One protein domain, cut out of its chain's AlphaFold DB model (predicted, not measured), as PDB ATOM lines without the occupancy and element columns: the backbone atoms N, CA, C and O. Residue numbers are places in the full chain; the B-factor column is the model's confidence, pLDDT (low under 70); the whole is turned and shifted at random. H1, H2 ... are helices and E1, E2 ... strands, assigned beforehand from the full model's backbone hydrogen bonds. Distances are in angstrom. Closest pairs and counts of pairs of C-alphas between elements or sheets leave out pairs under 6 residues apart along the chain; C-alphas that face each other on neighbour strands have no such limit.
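AT A GLANCE: This is residues 10 to 110 of the 112 residues of an uncharacterized protein of Micrococcus luteus (UniProt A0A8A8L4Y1). A strongly twisted sheet of four strands has one long helix, H2, running across one of its faces; beyond the sheet, near the first end of H2, the shorter H3 packs on it, and the small H1 with the loop of residues 15 to 36 makes the far end of the molecule. The printed part has 101 residues, with three named helices and four named strands in the order H1 H2 E1 H3 E2 E3 E4. The sheet's order is E1 - E2 - E3 - E4, all antiparallel, and the class is mixed, helices and strands. The whole is compact, with a radius of gyration of the C-alphas of 13.7 A, and spans 44 by 29 by 23 A, only just elongated.

IN THESE COORDINATES: Find C-alpha 10 at (92.068, 246.687, 303.235), where H1 begins; it covers residues 10 to 14. H2, residues 37 to 55, starts at C-alpha 37 at (91.106, 235.546, 290.250) and is 27.0 A long. Next come E1, residues 61 to 65, and H3, residues 68 to 77, 14.4 A long. E2, residues 84 to 91, measures 21.4 A and E3, residues 94 to 100, 19.4 A. E4, residues 104 to 109, measures 16.6 A and ends at C-alpha 109 at (106.953, 226.312, 289.400).

HOW THE PARTS SIT: Begin with the sheet, whose edge strands are E1 and E4. Between E1 and E2, look at N 87 and O 62, 2.8 A apart. E2, E3 and E4 form a meander, each strand the antiparallel neighbour of the one before; in the hairpin of E2 and E3, N 88 and O 96 are 2.8 A apart, and in that of E3 and E4, N 97 and O 106 are 2.8 A apart. H2 is on the sheet at a height of 6.6 A, making two layers, a helix on one face of a sheet. It lies over E2 and runs across the strands, at 67 degrees to E2 on the local plane. H2 touches H3 with residues 38 to 42 alone, at a steep tilt of 60 degrees, opposite ways; the closest C-alphas are those of Leu 38 and Ala 69, 6.0 A. H3 is not on the sheet, but only just, with 4 pairs of C-alphas within 10 A. H1 and H3 only just touch, with 3 pairs of C-alphas within 8 A, the closest being those of Leu 13 and Ile 76, 5.1 A. H1 and H2 are apart. In H1, H2 and H3 every O i to N i+4 pair is within hydrogen-bond range.

THE WHOLE: The two C-alphas farthest apart are those of Asp 11 and Gly 58, 44.1 A. The printed part has no cut. The link from H1 to H2, with 22 residues, is long. The mean pLDDT of the printed part is 76.8; look for values under 70 at residues 10 to 16 and 22 to 34, among others.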
ATOM      1  N   ARG A  10      91.033 246.197 302.305       42.50
ATOM      2  CA  ARG A  10      92.068 246.687 303.235       42.50
ATOM      3  C   ARG A  10      92.166 245.836 304.505       42.50
ATOM      4  O   ARG A  10      93.276 245.595 304.977       42.50
ATOM      5  N   ASP A  11      91.041 245.364 305.031       42.31
ATOM      6  CA  ASP A  11      90.992 244.538 306.241       42.31
ATOM      7  C   ASP A  11      91.391 243.084 305.957       42.31
ATOM      8  O   ASP A  11      92.159 242.504 306.726       42.31
ATOM      9  N   ALA A  12      90.998 242.534 304.802       46.09
ATOM     10  CA  ALA A  12      91.491 241.236 304.330       46.09
ATOM     11  C   ALA A  12      93.027 241.238 304.181       46.09
ATOM     12  O   ALA A  12      93.715 240.359 304.708       46.09
ATOM     13  N   LEU A  13      93.586 242.292 303.574       50.12
ATOM     14  CA  LEU A  13      95.034 242.482 303.452       50.12
ATOM     15  C   LEU A  13      95.725 242.631 304.820       50.12
ATOM     16  O   LEU A  13      96.801 242.070 305.037       50.12
ATOM     17  N   ARG A  14      95.103 243.323 305.788       55.19
ATOM     18  CA  ARG A  14      95.609 243.390 307.172       55.19
ATOM     19  C   ARG A  14      95.628 242.030 307.856       55.19
ATOM     20  O   ARG A  14      96.500 241.810 308.686       55.19
ATOM     21  N   MET A  15      94.725 241.116 307.531       56.97
ATOM     22  CA  MET A  15      94.652 239.802 308.176       56.97
ATOM     23  C   MET A  15      95.514 238.729 307.495       56.97
ATOM     24  O   MET A  15      95.556 237.597 307.976       56.97
ATOM     25  N   GLY A  16      96.229 239.068 306.414       62.50
ATOM     26  CA  GLY A  16      96.940 238.070 305.612       62.50
ATOM     27  C   GLY A  16      95.955 237.102 304.957       62.50
ATOM     28  O   GLY A  16      96.165 235.889 304.997       62.50
ATOM     29  N   LEU A  17      94.854 237.653 304.439       70.06
ATOM     30  CA  LEU A  17      93.837 236.950 303.673       70.06
ATOM     31  C   LEU A  17      93.926 237.383 302.209       70.06
ATOM     32  O   LEU A  17      94.089 238.570 301.911       70.06
ATOM     33  N   CYS A  18      93.763 236.434 301.290       70.50
ATOM     34  CA  CYS A  18      93.521 236.766 299.893       70.50
ATOM     35  C   CYS A  18      92.161 237.485 299.778       70.50
ATOM     36  O   CYS A  18      91.159 236.926 300.229       70.50
ATOM     37  N   PRO A  19      92.085 238.681 299.167       68.81
ATOM     38  CA  PRO A  19      90.829 239.423 299.064       68.81
ATOM     39  C   PRO A  19      89.804 238.742 298.148       68.81
ATOM     40  O   PRO A  19      88.612 238.984 298.309       68.81
ATOM     41  N   ASP A  20      90.243 237.875 297.226       74.31
ATOM     42  CA  ASP A  20      89.340 237.250 296.259       74.31
ATOM     43  C   ASP A  20      88.774 235.902 296.719       74.31
ATOM     44  O   ASP A  20      87.620 235.593 296.437       74.31
ATOM     45  N   CYS A  21      89.571 235.072 297.405       73.81
ATOM     46  CA  CYS A  21      89.132 233.741 297.855       73.81
ATOM     47  C   CYS A  21      89.067 233.590 299.381       73.81
ATOM     48  O   CYS A  21      88.682 232.534 299.873       73.81
ATOM     49  N   GLY A  22      89.458 234.610 300.151       69.12
ATOM     50  CA  GLY A  22      89.385 234.602 301.616       69.12
ATOM     51  C   GLY A  22      90.315 233.601 302.311       69.12
ATOM     52  O   GLY A  22      90.227 233.434 303.524       69.12
ATOM     53  N   VAL A  23      91.205 232.927 301.573       69.12
ATOM     54  CA  VAL A  23      92.177 231.981 302.142       69.12
ATOM     55  C   VAL A  23      93.225 232.734 302.960       69.12
ATOM     56  O   VAL A  23      93.651 233.819 302.574       69.12
ATOM     57  N   GLN A  24      93.655 232.132 304.070       65.50
ATOM     58  CA  GLN A  24      94.681 232.650 304.974       65.50
ATOM     59  C   GLN A  24      96.061 232.040 304.699       65.50
ATOM     60  O   GLN A  24      96.165 230.845 304.419       65.50
ATOM     61  N   ILE A  25      97.126 232.831 304.885       60.53
ATOM     62  CA  ILE A  25      98.508 232.314 304.942       60.53
ATOM     63  C   ILE A  25      98.630 231.287 306.063       60.53
ATOM     64  O   ILE A  25      98.365 231.603 307.225       60.53
ATOM     65  N   ARG A  26      99.156 230.099 305.754       57.16
ATOM     66  CA  ARG A  26      99.654 229.166 306.772       57.16
ATOM     67  C   ARG A  26     101.109 228.823 306.484       57.16
ATOM     68  O   ARG A  26     101.453 228.449 305.373       57.16
ATOM     69  N   HIS A  27     101.977 228.979 307.486       53.50
ATOM     70  CA  HIS A  27     103.413 228.665 307.390       53.50
ATOM     71  C   HIS A  27     104.158 229.358 306.229       53.50
ATOM     72  O   HIS A  27     105.110 228.812 305.683       53.50
ATOM     73  N   GLY A  28     103.725 230.560 305.834       49.66
ATOM     74  CA  GLY A  28     104.325 231.285 304.706       49.66
ATOM     75  C   GLY A  28     103.968 230.720 303.328       49.66
ATOM     76  O   GLY A  28     104.506 231.202 302.336       49.66
ATOM     77  N   GLN A  29     103.060 229.742 303.259       49.91
ATOM     78  CA  GLN A  29     102.512 229.191 302.023       49.91
ATOM     79  C   GLN A  29     101.042 229.595 301.855       49.91
ATOM     80  O   GLN A  29     100.293 229.744 302.828       49.91
ATOM     81  N   TYR A  30     100.646 229.775 300.596       65.00
ATOM     82  CA  TYR A  30      99.283 230.074 300.171       65.00
ATOM     83  C   TYR A  30      98.753 228.939 299.298       65.00
ATOM     84  O   TYR A  30      99.396 228.552 298.326       65.00
ATOM     85  N   THR A  31      97.560 228.438 299.611       58.34
ATOM     86  CA  THR A  31      96.826 227.504 298.748       58.34
ATOM     87  C   THR A  31      95.557 228.197 298.288       58.34
ATOM     88  O   THR A  31      94.560 228.211 299.004       58.34
ATOM     89  N   HIS A  32      95.593 228.828 297.121       65.25
ATOM     90  CA  HIS A  32      94.388 229.422 296.557       65.25
ATOM     91  C   HIS A  32      93.385 228.339 296.151       65.25
ATOM     92  O   HIS A  32      93.766 227.253 295.711       65.25
ATOM     93  N   GLU A  33      92.092 228.649 296.253       66.62
ATOM     94  CA  GLU A  33      91.093 227.897 295.495       66.62
ATOM     95  C   GLU A  33      91.405 228.056 294.000       66.62
ATOM     96  O   GLU A  33      91.741 229.156 293.557       66.62
ATOM     97  N   GLY A  34      91.281 226.986 293.208       66.19
ATOM     98  CA  GLY A  34      91.626 227.015 291.777       66.19
ATOM     99  C   GLY A  34      90.824 228.034 290.952       66.19
ATOM    100  O   GLY A  34      91.214 228.386 289.846       66.19
ATOM    101  N   THR A  35      89.721 228.550 291.496       75.38
ATOM    102  CA  THR A  35      88.890 229.602 290.894       75.38
ATOM    103  C   THR A  35      89.277 231.018 291.327       75.38
ATOM    104  O   THR A  35      88.589 231.965 290.958       75.38
ATOM    105  N   CYS A  36      90.334 231.194 292.126       80.31
ATOM    106  CA  CYS A  36      90.756 232.497 292.628       80.31
ATOM    107  C   CYS A  36      91.277 233.399 291.484       80.31
ATOM    108  O   CYS A  36      92.274 233.056 290.842       80.31
ATOM    109  N   PRO A  37      90.662 234.577 291.252       84.56
ATOM    110  CA  PRO A  37      91.106 235.546 290.250       84.56
ATOM    111  C   PRO A  37      92.573 235.969 290.383       84.56
ATOM    112  O   PRO A  37      93.293 235.955 289.380       84.56
ATOM    113  N   LEU A  38      93.032 236.304 291.598       81.88
ATOM    114  CA  LEU A  38      94.437 236.621 291.862       81.88
ATOM    115  C   LEU A  38      95.363 235.470 291.459       81.88
ATOM    116  O   LEU A  38      96.339 235.693 290.746       81.88
ATOM    117  N   PHE A  39      95.036 234.241 291.861       80.12
ATOM    118  CA  PHE A  39      95.852 233.070 291.540       80.12
ATOM    119  C   PHE A  39      95.943 232.835 290.035       80.12
ATOM    120  O   PHE A  39      97.040 232.745 289.492       80.12
ATOM    121  N   ALA A  40      94.808 232.870 289.335       84.19
ATOM    122  CA  ALA A  40      94.779 232.733 287.885       84.19
ATOM    123  C   ALA A  40      95.606 233.827 287.180       84.19
ATOM    124  O   ALA A  40      96.202 233.588 286.129       84.19
ATOM    125  N   ALA A  41      95.657 235.046 287.726       87.38
ATOM    126  CA  ALA A  41      96.491 236.122 287.187       87.38
ATOM    127  C   ALA A  41      97.996 235.902 287.435       87.38
ATOM    128  O   ALA A  41      98.810 236.208 286.557       87.38
ATOM    129  N   LEU A  42      98.364 235.344 288.590       83.62
ATOM    130  CA  LEU A  42      99.741 234.954 288.901       83.62
ATOM    131  C   LEU A  42     100.204 233.784 288.017       83.62
ATOM    132  O   LEU A  42     101.301 233.845 287.466       83.62
ATOM    133  N   GLU A  43      99.353 232.780 287.788       84.00
ATOM    134  CA  GLU A  43      99.642 231.668 286.870       84.00
ATOM    135  C   GLU A  43      99.867 232.152 285.433       84.00
ATOM    136  O   GLU A  43     100.845 231.760 284.794       84.00
ATOM    137  N   ARG A  44      99.021 233.066 284.935       87.50
ATOM    138  CA  ARG A  44      99.227 233.697 283.619       87.50
ATOM    139  C   ARG A  44     100.565 234.427 283.539       87.50
ATOM    140  O   ARG A  44     101.297 234.240 282.573       87.50
ATOM    141  N   THR A  45     100.911 235.197 284.570       89.56
ATOM    142  CA  THR A  45     102.202 235.901 284.639       89.56
ATOM    143  C   THR A  45     103.372 234.911 284.563       89.56
ATOM    144  O   THR A  45     104.316 235.108 283.799       89.56
ATOM    145  N   ALA A  46     103.296 233.801 285.301       85.19
ATOM    146  CA  ALA A  46     104.331 232.774 285.290       85.19
ATOM    147  C   ALA A  46     104.447 232.066 283.924       85.19
ATOM    148  O   ALA A  46     105.555 231.801 283.449       85.19
ATOM    149  N   ALA A  47     103.320 231.812 283.252       87.69
ATOM    150  CA  ALA A  47     103.299 231.268 281.896       87.69
ATOM    151  C   ALA A  47     103.927 232.232 280.872       87.69
ATOM    152  O   ALA A  47     104.698 231.803 280.011       87.69
ATOM    153  N   GLU A  48     103.670 233.538 280.986       91.69
ATOM    154  CA  GLU A  48     104.305 234.573 280.158       91.69
ATOM    155  C   GLU A  48     105.823 234.638 280.376       91.69
ATOM    156  O   GLU A  48     106.594 234.808 279.426       91.69
ATOM    157  N   ASP A  49     106.280 234.474 281.618       90.44
ATOM    158  CA  ASP A  49     107.703 234.385 281.941       90.44
ATOM    159  C   ASP A  49     108.355 233.140 281.333       90.44
ATOM    160  O   ASP A  49     109.421 233.237 280.715       90.44
ATOM    161  N   ALA A  50     107.689 231.989 281.417       88.19
ATOM    162  CA  ALA A  50     108.151 230.767 280.770       88.19
ATOM    163  C   ALA A  50     108.219 230.912 279.240       88.19
ATOM    164  O   ALA A  50     109.215 230.519 278.623       88.19
ATOM    165  N   ALA A  51     107.203 231.525 278.628       92.19
ATOM    166  CA  ALA A  51     107.180 231.812 277.197       92.19
ATOM    167  C   ALA A  51     108.329 232.746 276.786       92.19
ATOM    168  O   ALA A  51     108.990 232.504 275.774       92.19
ATOM    169  N   TRP A  52     108.635 233.761 277.599       93.69
ATOM    170  CA  TRP A  52     109.776 234.641 277.359       93.69
ATOM    171  C   TRP A  52     111.100 233.871 277.382       93.69
ATOM    172  O   TRP A  52     111.887 234.011 276.448       93.69
ATOM    173  N   PHE A  53     111.344 233.009 278.375       92.69
ATOM    174  CA  PHE A  53     112.570 232.196 278.414       92.69
ATOM    175  C   PHE A  53     112.654 231.190 277.259       92.69
ATOM    176  O   PHE A  53     113.749 230.920 276.766       92.69
ATOM    177  N   LYS A  54     111.517 230.660 276.792       91.00
ATOM    178  CA  LYS A  54     111.462 229.809 275.594       91.00
ATOM    179  C   LYS A  54     111.868 230.580 274.335       91.00
ATOM    180  O   LYS A  54     112.596 230.040 273.510       91.00
ATOM    181  N   ALA A  55     111.441 231.837 274.213       95.12
ATOM    182  CA  ALA A  55     111.831 232.726 273.117       95.12
ATOM    183  C   ALA A  55     113.283 233.239 273.233       95.12
ATOM    184  O   ALA A  55     113.871 233.634 272.231       95.12
ATOM    185  N   HIS A  56     113.875 233.205 274.432       94.56
ATOM    186  CA  HIS A  56     115.231 233.688 274.715       94.56
ATOM    187  C   HIS A  56     116.107 232.577 275.330       94.56
ATOM    188  O   HIS A  56     116.531 232.690 276.482       94.56
ATOM    189  N   PRO A  57     116.426 231.498 274.586       89.94
ATOM    190  CA  PRO A  57     117.023 230.281 275.147       89.94
ATOM    191  C   PRO A  57     118.412 230.474 275.781       89.94
ATOM    192  O   PRO A  57     118.786 229.710 276.669       89.94
ATOM    193  N   GLY A  58     119.170 231.494 275.362       90.94
ATOM    194  CA  GLY A  58     120.469 231.841 275.954       90.94
ATOM    195  C   GLY A  58     120.379 232.652 277.253       90.94
ATOM    196  O   GLY A  58     121.376 232.797 277.959       90.94
ATOM    197  N   GLN A  59     119.200 233.180 277.592       93.50
ATOM    198  CA  GLN A  59     119.016 234.004 278.779       93.50
ATOM    199  C   GLN A  59     118.675 233.145 279.995       93.50
ATOM    200  O   GLN A  59     117.756 232.328 279.982       93.50
ATOM    201  N   ARG A  60     119.410 233.362 281.089       91.19
ATOM    202  CA  ARG A  60     119.164 232.696 282.383       91.19
ATOM    203  C   ARG A  60     118.457 233.596 283.387       91.19
ATOM    204  O   ARG A  60     117.955 233.093 284.389       91.19
ATOM    205  N   LYS A  61     118.434 234.906 283.130       93.38
ATOM    206  CA  LYS A  61     117.814 235.909 283.991       93.38
ATOM    207  C   LYS A  61     116.904 236.831 283.184       93.38
ATOM    208  O   LYS A  61     117.256 237.212 282.071       93.38
ATOM    209  N   ARG A  62     115.771 237.215 283.768       92.06
ATOM    210  CA  ARG A  62     114.851 238.235 283.251       92.06
ATOM    211  C   ARG A  62     114.560 239.224 284.372       92.06
ATOM    212  O   ARG A  62     114.164 238.804 285.452       92.06
ATOM    213  N   ARG A  63     114.727 240.520 284.116       92.75
ATOM    214  CA  ARG A  63     114.272 241.588 285.015       92.75
ATOM    215  C   ARG A  63     113.091 242.295 284.369       92.75
ATOM    216  O   ARG A  63     113.205 242.719 283.220       92.75
ATOM    217  N   ARG A  64     111.966 242.412 285.073       93.56
ATOM    218  CA  ARG A  64     110.767 243.107 284.574       93.56
ATOM    219  C   ARG A  64     110.033 243.840 285.697       93.56
ATOM    220  O   ARG A  64     110.222 243.476 286.854       93.56
ATOM    221  N   PRO A  65     109.199 244.843 285.390       91.31
ATOM    222  CA  PRO A  65     108.301 245.421 286.380       91.31
ATOM    223  C   PRO A  65     107.365 244.367 286.981       91.31
ATOM    224  O   PRO A  65     107.048 243.357 286.339       91.31
ATOM    225  N   THR A  66     106.908 244.619 288.204       88.44
ATOM    226  CA  THR A  66     105.865 243.812 288.850       88.44
ATOM    227  C   THR A  66     104.539 243.959 288.101       88.44
ATOM    228  O   THR A  66     104.185 245.051 287.636       88.44
ATOM    229  N   THR A  67     103.779 242.874 287.972       89.69
ATOM    230  CA  THR A  67     102.407 242.930 287.440       89.69
ATOM    231  C   THR A  67     101.430 243.423 288.519       89.69
ATOM    232  O   THR A  67     101.771 243.428 289.705       89.69
ATOM    233  N   PRO A  68     100.206 243.865 288.161       88.38
ATOM    234  CA  PRO A  68      99.185 244.200 289.157       88.38
ATOM    235  C   PRO A  68      98.920 243.061 290.152       88.38
ATOM    236  O   PRO A  68      98.890 243.312 291.352       88.38
ATOM    237  N   ALA A  69      98.837 241.818 289.667       84.88
ATOM    238  CA  ALA A  69      98.612 240.641 290.504       84.88
ATOM    239  C   ALA A  69      99.753 240.422 291.507       84.88
ATOM    240  O   ALA A  69      99.506 240.204 292.688       84.88
ATOM    241  N   GLU A  70     101.007 240.555 291.075       85.75
ATOM    242  CA  GLU A  70     102.151 240.452 291.986       85.75
ATOM    243  C   GLU A  70     102.159 241.579 293.022       85.75
ATOM    244  O   GLU A  70     102.511 241.344 294.172       85.75
ATOM    245  N   ARG A  71     101.733 242.798 292.665       84.81
ATOM    246  CA  ARG A  71     101.596 243.886 293.648       84.81
ATOM    247  C   ARG A  71     100.524 243.590 294.688       84.81
ATOM    248  O   ARG A  71     100.720 243.902 295.861       84.81
ATOM    249  N   ASP A  72      99.406 243.004 294.280       81.50
ATOM    250  CA  ASP A  72      98.356 242.601 295.213       81.50
ATOM    251  C   ASP A  72      98.823 241.447 296.111       81.50
ATOM    252  O   ASP A  72      98.614 241.497 297.324       81.50
ATOM    253  N   GLU A  73      99.581 240.492 295.565       78.38
ATOM    254  CA  GLU A  73     100.283 239.453 296.330       78.38
ATOM    255  C   GLU A  73     101.264 240.057 297.359       78.38
ATOM    256  O   GLU A  73     101.278 239.688 298.533       78.38
ATOM    257  N   MET A  74     102.045 241.064 296.969       77.81
ATOM    258  CA  MET A  74     102.980 241.756 297.866       77.81
ATOM    259  C   MET A  74     102.281 242.495 299.008       77.81
ATOM    260  O   MET A  74     102.759 242.477 300.145       77.81
ATOM    261  N   ARG A  75     101.126 243.118 298.736       77.62
ATOM    262  CA  ARG A  75     100.302 243.759 299.773       77.62
ATOM    263  C   ARG A  75      99.849 242.745 300.815       77.62
ATOM    264  O   ARG A  75      99.873 243.054 302.005       77.62
ATOM    265  N   ILE A  76      99.497 241.538 300.376       73.19
ATOM    266  CA  ILE A  76      99.141 240.432 301.262       73.19
ATOM    267  C   ILE A  76     100.339 240.036 302.146       73.19
ATOM    268  O   ILE A  76     100.181 239.861 303.356       73.19
ATOM    269  N   TYR A  77     101.547 239.943 301.578       67.75
ATOM    270  CA  TYR A  77     102.773 239.642 302.333       67.75
ATOM    271  C   TYR A  77     103.305 240.805 303.174       67.75
ATOM    272  O   TYR A  77     104.287 240.630 303.900       67.75
ATOM    273  N   ARG A  78     102.677 241.984 303.092       73.69
ATOM    274  CA  ARG A  78     103.132 243.223 303.730       73.69
ATOM    275  C   ARG A  78     104.572 243.595 303.352       73.69
ATOM    276  O   ARG A  78     105.299 244.156 304.171       73.69
ATOM    277  N   CYS A  79     104.990 243.292 302.124       69.81
ATOM    278  CA  CYS A  79     106.261 243.768 301.586       69.81
ATOM    279  C   CYS A  79     106.048 245.012 300.700       69.81
ATOM    280  O   CYS A  79     104.959 245.183 300.145       69.81
ATOM    281  N   PRO A  80     107.055 245.899 300.565       70.25
ATOM    282  CA  PRO A  80     106.979 247.043 299.656       70.25
ATOM    283  C   PRO A  80     106.623 246.593 298.231       70.25
ATOM    284  O   PRO A  80     107.204 245.630 297.734       70.25
ATOM    285  N   ALA A  81     105.663 247.264 297.590       63.78
ATOM    286  CA  ALA A  81     105.023 246.791 296.356       63.78
ATOM    287  C   ALA A  81     105.766 247.180 295.055       63.78
ATOM    288  O   ALA A  81     105.236 247.006 293.952       63.78
ATOM    289  N   ASP A  82     106.995 247.691 295.155       60.44
ATOM    290  CA  ASP A  82     107.614 248.443 294.069       60.44
ATOM    291  C   ASP A  82     109.064 247.979 293.866       60.44
ATOM    292  O   ASP A  82     109.922 248.258 294.696       60.44
ATOM    293  N   GLN A  83     109.363 247.300 292.755       72.25
ATOM    294  CA  GLN A  83     109.757 247.972 291.507       72.25
ATOM    295  C   GLN A  83     110.077 246.959 290.396       72.25
ATOM    296  O   GLN A  83     109.636 247.144 289.261       72.25
ATOM    297  N   TYR A  84     110.781 245.869 290.701       81.69
ATOM    298  CA  TYR A  84     111.141 244.864 289.698       81.69
ATOM    299  C   TYR A  84     111.124 243.451 290.269       81.69
ATOM    300  O   TYR A  84     111.459 243.212 291.428       81.69
ATOM    301  N   VAL A  85     110.773 242.512 289.404       85.69
ATOM    302  CA  VAL A  85     110.974 241.088 289.606       85.69
ATOM    303  C   VAL A  85     112.219 240.676 288.834       85.69
ATOM    304  O   VAL A  85     112.328 240.946 287.634       85.69
ATOM    305  N   ILE A  86     113.146 240.007 289.512       87.38
ATOM    306  CA  ILE A  86     114.247 239.282 288.882       87.38
ATOM    307  C   ILE A  86     113.897 237.802 288.904       87.38
ATOM    308  O   ILE A  86     113.783 237.196 289.964       87.38
ATOM    309  N   LEU A  87     113.764 237.214 287.723       88.38
ATOM    310  CA  LEU A  87     113.559 235.786 287.541       88.38
ATOM    311  C   LEU A  87     114.862 235.147 287.102       88.38
ATOM    312  O   LEU A  87     115.446 235.563 286.102       88.38
ATOM    313  N   THR A  88     115.294 234.115 287.817       90.31
ATOM    314  CA  THR A  88     116.432 233.277 287.443       90.31
ATOM    315  C   THR A  88     115.940 231.873 287.124       90.31
ATOM    316  O   THR A  88     115.405 231.180 287.988       90.31
ATOM    317  N   ARG A  89     116.158 231.411 285.891       87.62
ATOM    318  CA  ARG A  89     115.816 230.045 285.485       87.62
ATOM    319  C   ARG A  89     116.751 229.044 286.168       87.62
ATOM    320  O   ARG A  89     117.965 229.080 285.948       87.62
ATOM    321  N   LYS A  90     116.188 228.138 286.973       84.31
ATOM    322  CA  LYS A  90     116.928 227.053 287.650       84.31
ATOM    323  C   LYS A  90     116.808 225.724 286.910       84.31
ATOM    324  O   LYS A  90     117.749 224.940 286.922       84.31
ATOM    325  N   GLY A  91     115.692 225.510 286.216       81.44
ATOM    326  CA  GLY A  91     115.432 224.312 285.422       81.44
ATOM    327  C   GLY A  91     114.301 224.528 284.411       81.44
ATOM    328  O   GLY A  91     113.851 225.660 284.212       81.44
ATOM    329  N   PRO A  92     113.847 223.474 283.719       78.06
ATOM    330  CA  PRO A  92     112.624 223.525 282.919       78.06
ATOM    331  C   PRO A  92     111.421 223.870 283.811       78.06
ATOM    332  O   PRO A  92     111.167 223.161 284.774       78.06
ATOM    333  N   GLY A  93     110.732 224.985 283.539       75.88
ATOM    334  CA  GLY A  93     109.542 225.408 284.296       75.88
ATOM    335  C   GLY A  93     109.792 225.909 285.726       75.88
ATOM    336  O   GLY A  93     108.846 226.330 286.382       75.88
ATOM    337  N   ILE A  94     111.040 225.902 286.211       77.19
ATOM    338  CA  ILE A  94     111.387 226.291 287.587       77.19
ATOM    339  C   ILE A  94     112.178 227.597 287.578       77.19
ATOM    340  O   ILE A  94     113.275 227.679 287.000       77.19
ATOM    341  N   TYR A  95     111.645 228.592 288.282       81.50
ATOM    342  CA  TYR A  95     112.186 229.942 288.355       81.50
ATOM    343  C   TYR A  95     112.319 230.392 289.810       81.50
ATOM    344  O   TYR A  95     111.412 230.249 290.620       81.50
ATOM    345  N   ASP A  96     113.473 230.953 290.129       82.19
ATOM    346  CA  ASP A  96     113.738 231.686 291.366       82.19
ATOM    347  C   ASP A  96     113.332 233.144 291.125       82.19
ATOM    348  O   ASP A  96     113.809 233.764 290.168       82.19
ATOM    349  N   ARG A  97     112.390 233.643 291.931       82.06
ATOM    350  CA  ARG A  97     111.819 234.984 291.838       82.06
ATOM    351  C   ARG A  97     112.321 235.832 292.996       82.06
ATOM    352  O   ARG A  97     111.980 235.561 294.141       82.06
ATOM    353  N   VAL A  98     113.021 236.921 292.692       83.06
ATOM    354  CA  VAL A  98     113.447 237.924 293.677       83.06
ATOM    355  C   VAL A  98     112.720 239.244 293.443       83.06
ATOM    356  O   VAL A  98     112.658 239.733 292.314       83.06
ATOM    357  N   LEU A  99     112.187 239.830 294.515       76.50
ATOM    358  CA  LEU A  99     111.499 241.118 294.516       76.50
ATOM    359  C   LEU A  99     112.451 242.240 294.950       76.50
ATOM    360  O   LEU A  99     112.838 242.322 296.120       76.50
ATOM    361  N   GLU A 100     112.807 243.138 294.034       75.00
ATOM    362  CA  GLU A 100     113.604 244.332 294.341       75.00
ATOM    363  C   GLU A 100     112.715 245.506 294.791       75.00
ATOM    364  O   GLU A 100     111.651 245.693 294.199       75.00
ATOM    365  N   PRO A 101     113.150 246.324 295.775       66.25
ATOM    366  CA  PRO A 101     114.409 246.231 296.525       66.25
ATOM    367  C   PRO A 101     114.315 245.353 297.785       66.25
ATOM    368  O   PRO A 101     115.295 245.227 298.509       66.25
ATOM    369  N   SER A 102     113.153 244.758 298.073       69.62
ATOM    370  CA  SER A 102     112.917 244.029 299.331       69.62
ATOM    371  C   SER A 102     113.865 242.844 299.572       69.62
ATOM    372  O   SER A 102     114.030 242.422 300.712       69.62
ATOM    373  N   GLY A 103     114.445 242.276 298.510       69.12
ATOM    374  CA  GLY A 103     115.269 241.071 298.575       69.12
ATOM    375  C   GLY A 103     114.468 239.799 298.868       69.12
ATOM    376  O   GLY A 103     115.060 238.734 299.035       69.12
ATOM    377  N   ARG A 104     113.130 239.882 298.925       72.44
ATOM    378  CA  ARG A 104     112.270 238.717 299.125       72.44
ATOM    379  C   ARG A 104     112.433 237.755 297.954       72.44
ATOM    380  O   ARG A 104     112.361 238.174 296.802       72.44
ATOM    381  N   HIS A 105     112.622 236.482 298.274       71.50
ATOM    382  CA  HIS A 105     112.802 235.400 297.318       71.50
ATOM    383  C   HIS A 105     111.686 234.369 297.483       71.50
ATOM    384  O   HIS A 105     111.457 233.887 298.591       71.50
ATOM    385  N   ASP A 106     111.043 234.013 296.374       71.62
ATOM    386  CA  ASP A 106     110.079 232.921 296.288       71.62
ATOM    387  C   ASP A 106     110.442 232.010 295.098       71.62
ATOM    388  O   ASP A 106     111.057 232.449 294.123       71.62
ATOM    389  N   MET A 107     110.034 230.741 295.140       71.75
ATOM    390  CA  MET A 107     110.209 229.810 294.020       71.75
ATOM    391  C   MET A 107     108.903 229.662 293.241       71.75
ATOM    392  O   MET A 107     107.866 229.356 293.822       71.75
ATOM    393  N   ILE A 108     108.970 229.835 291.923       73.25
ATOM    394  CA  ILE A 108     107.851 229.658 290.998       73.25
ATOM    395  C   ILE A 108     108.054 228.373 290.205       73.25
ATOM    396  O   ILE A 108     109.095 228.171 289.572       73.25
ATOM    397  N   VAL A 109     107.025 227.529 290.206       70.88
ATOM    398  CA  VAL A 109     106.953 226.312 289.400       70.88
ATOM    399  C   VAL A 109     105.794 226.458 288.428       70.88
ATOM    400  O   VAL A 109     104.649 226.610 288.841       70.88
ATOM    401  N   VAL A 110     106.103 226.423 287.136       72.69
ATOM    402  CA  VAL A 110     105.115 226.409 286.057       72.69
ATOM    403  C   VAL A 110     104.947 224.959 285.609       72.69
ATOM    404  O   VAL A 110     105.952 224.351 285.221       72.69
TER     405      VAL A 110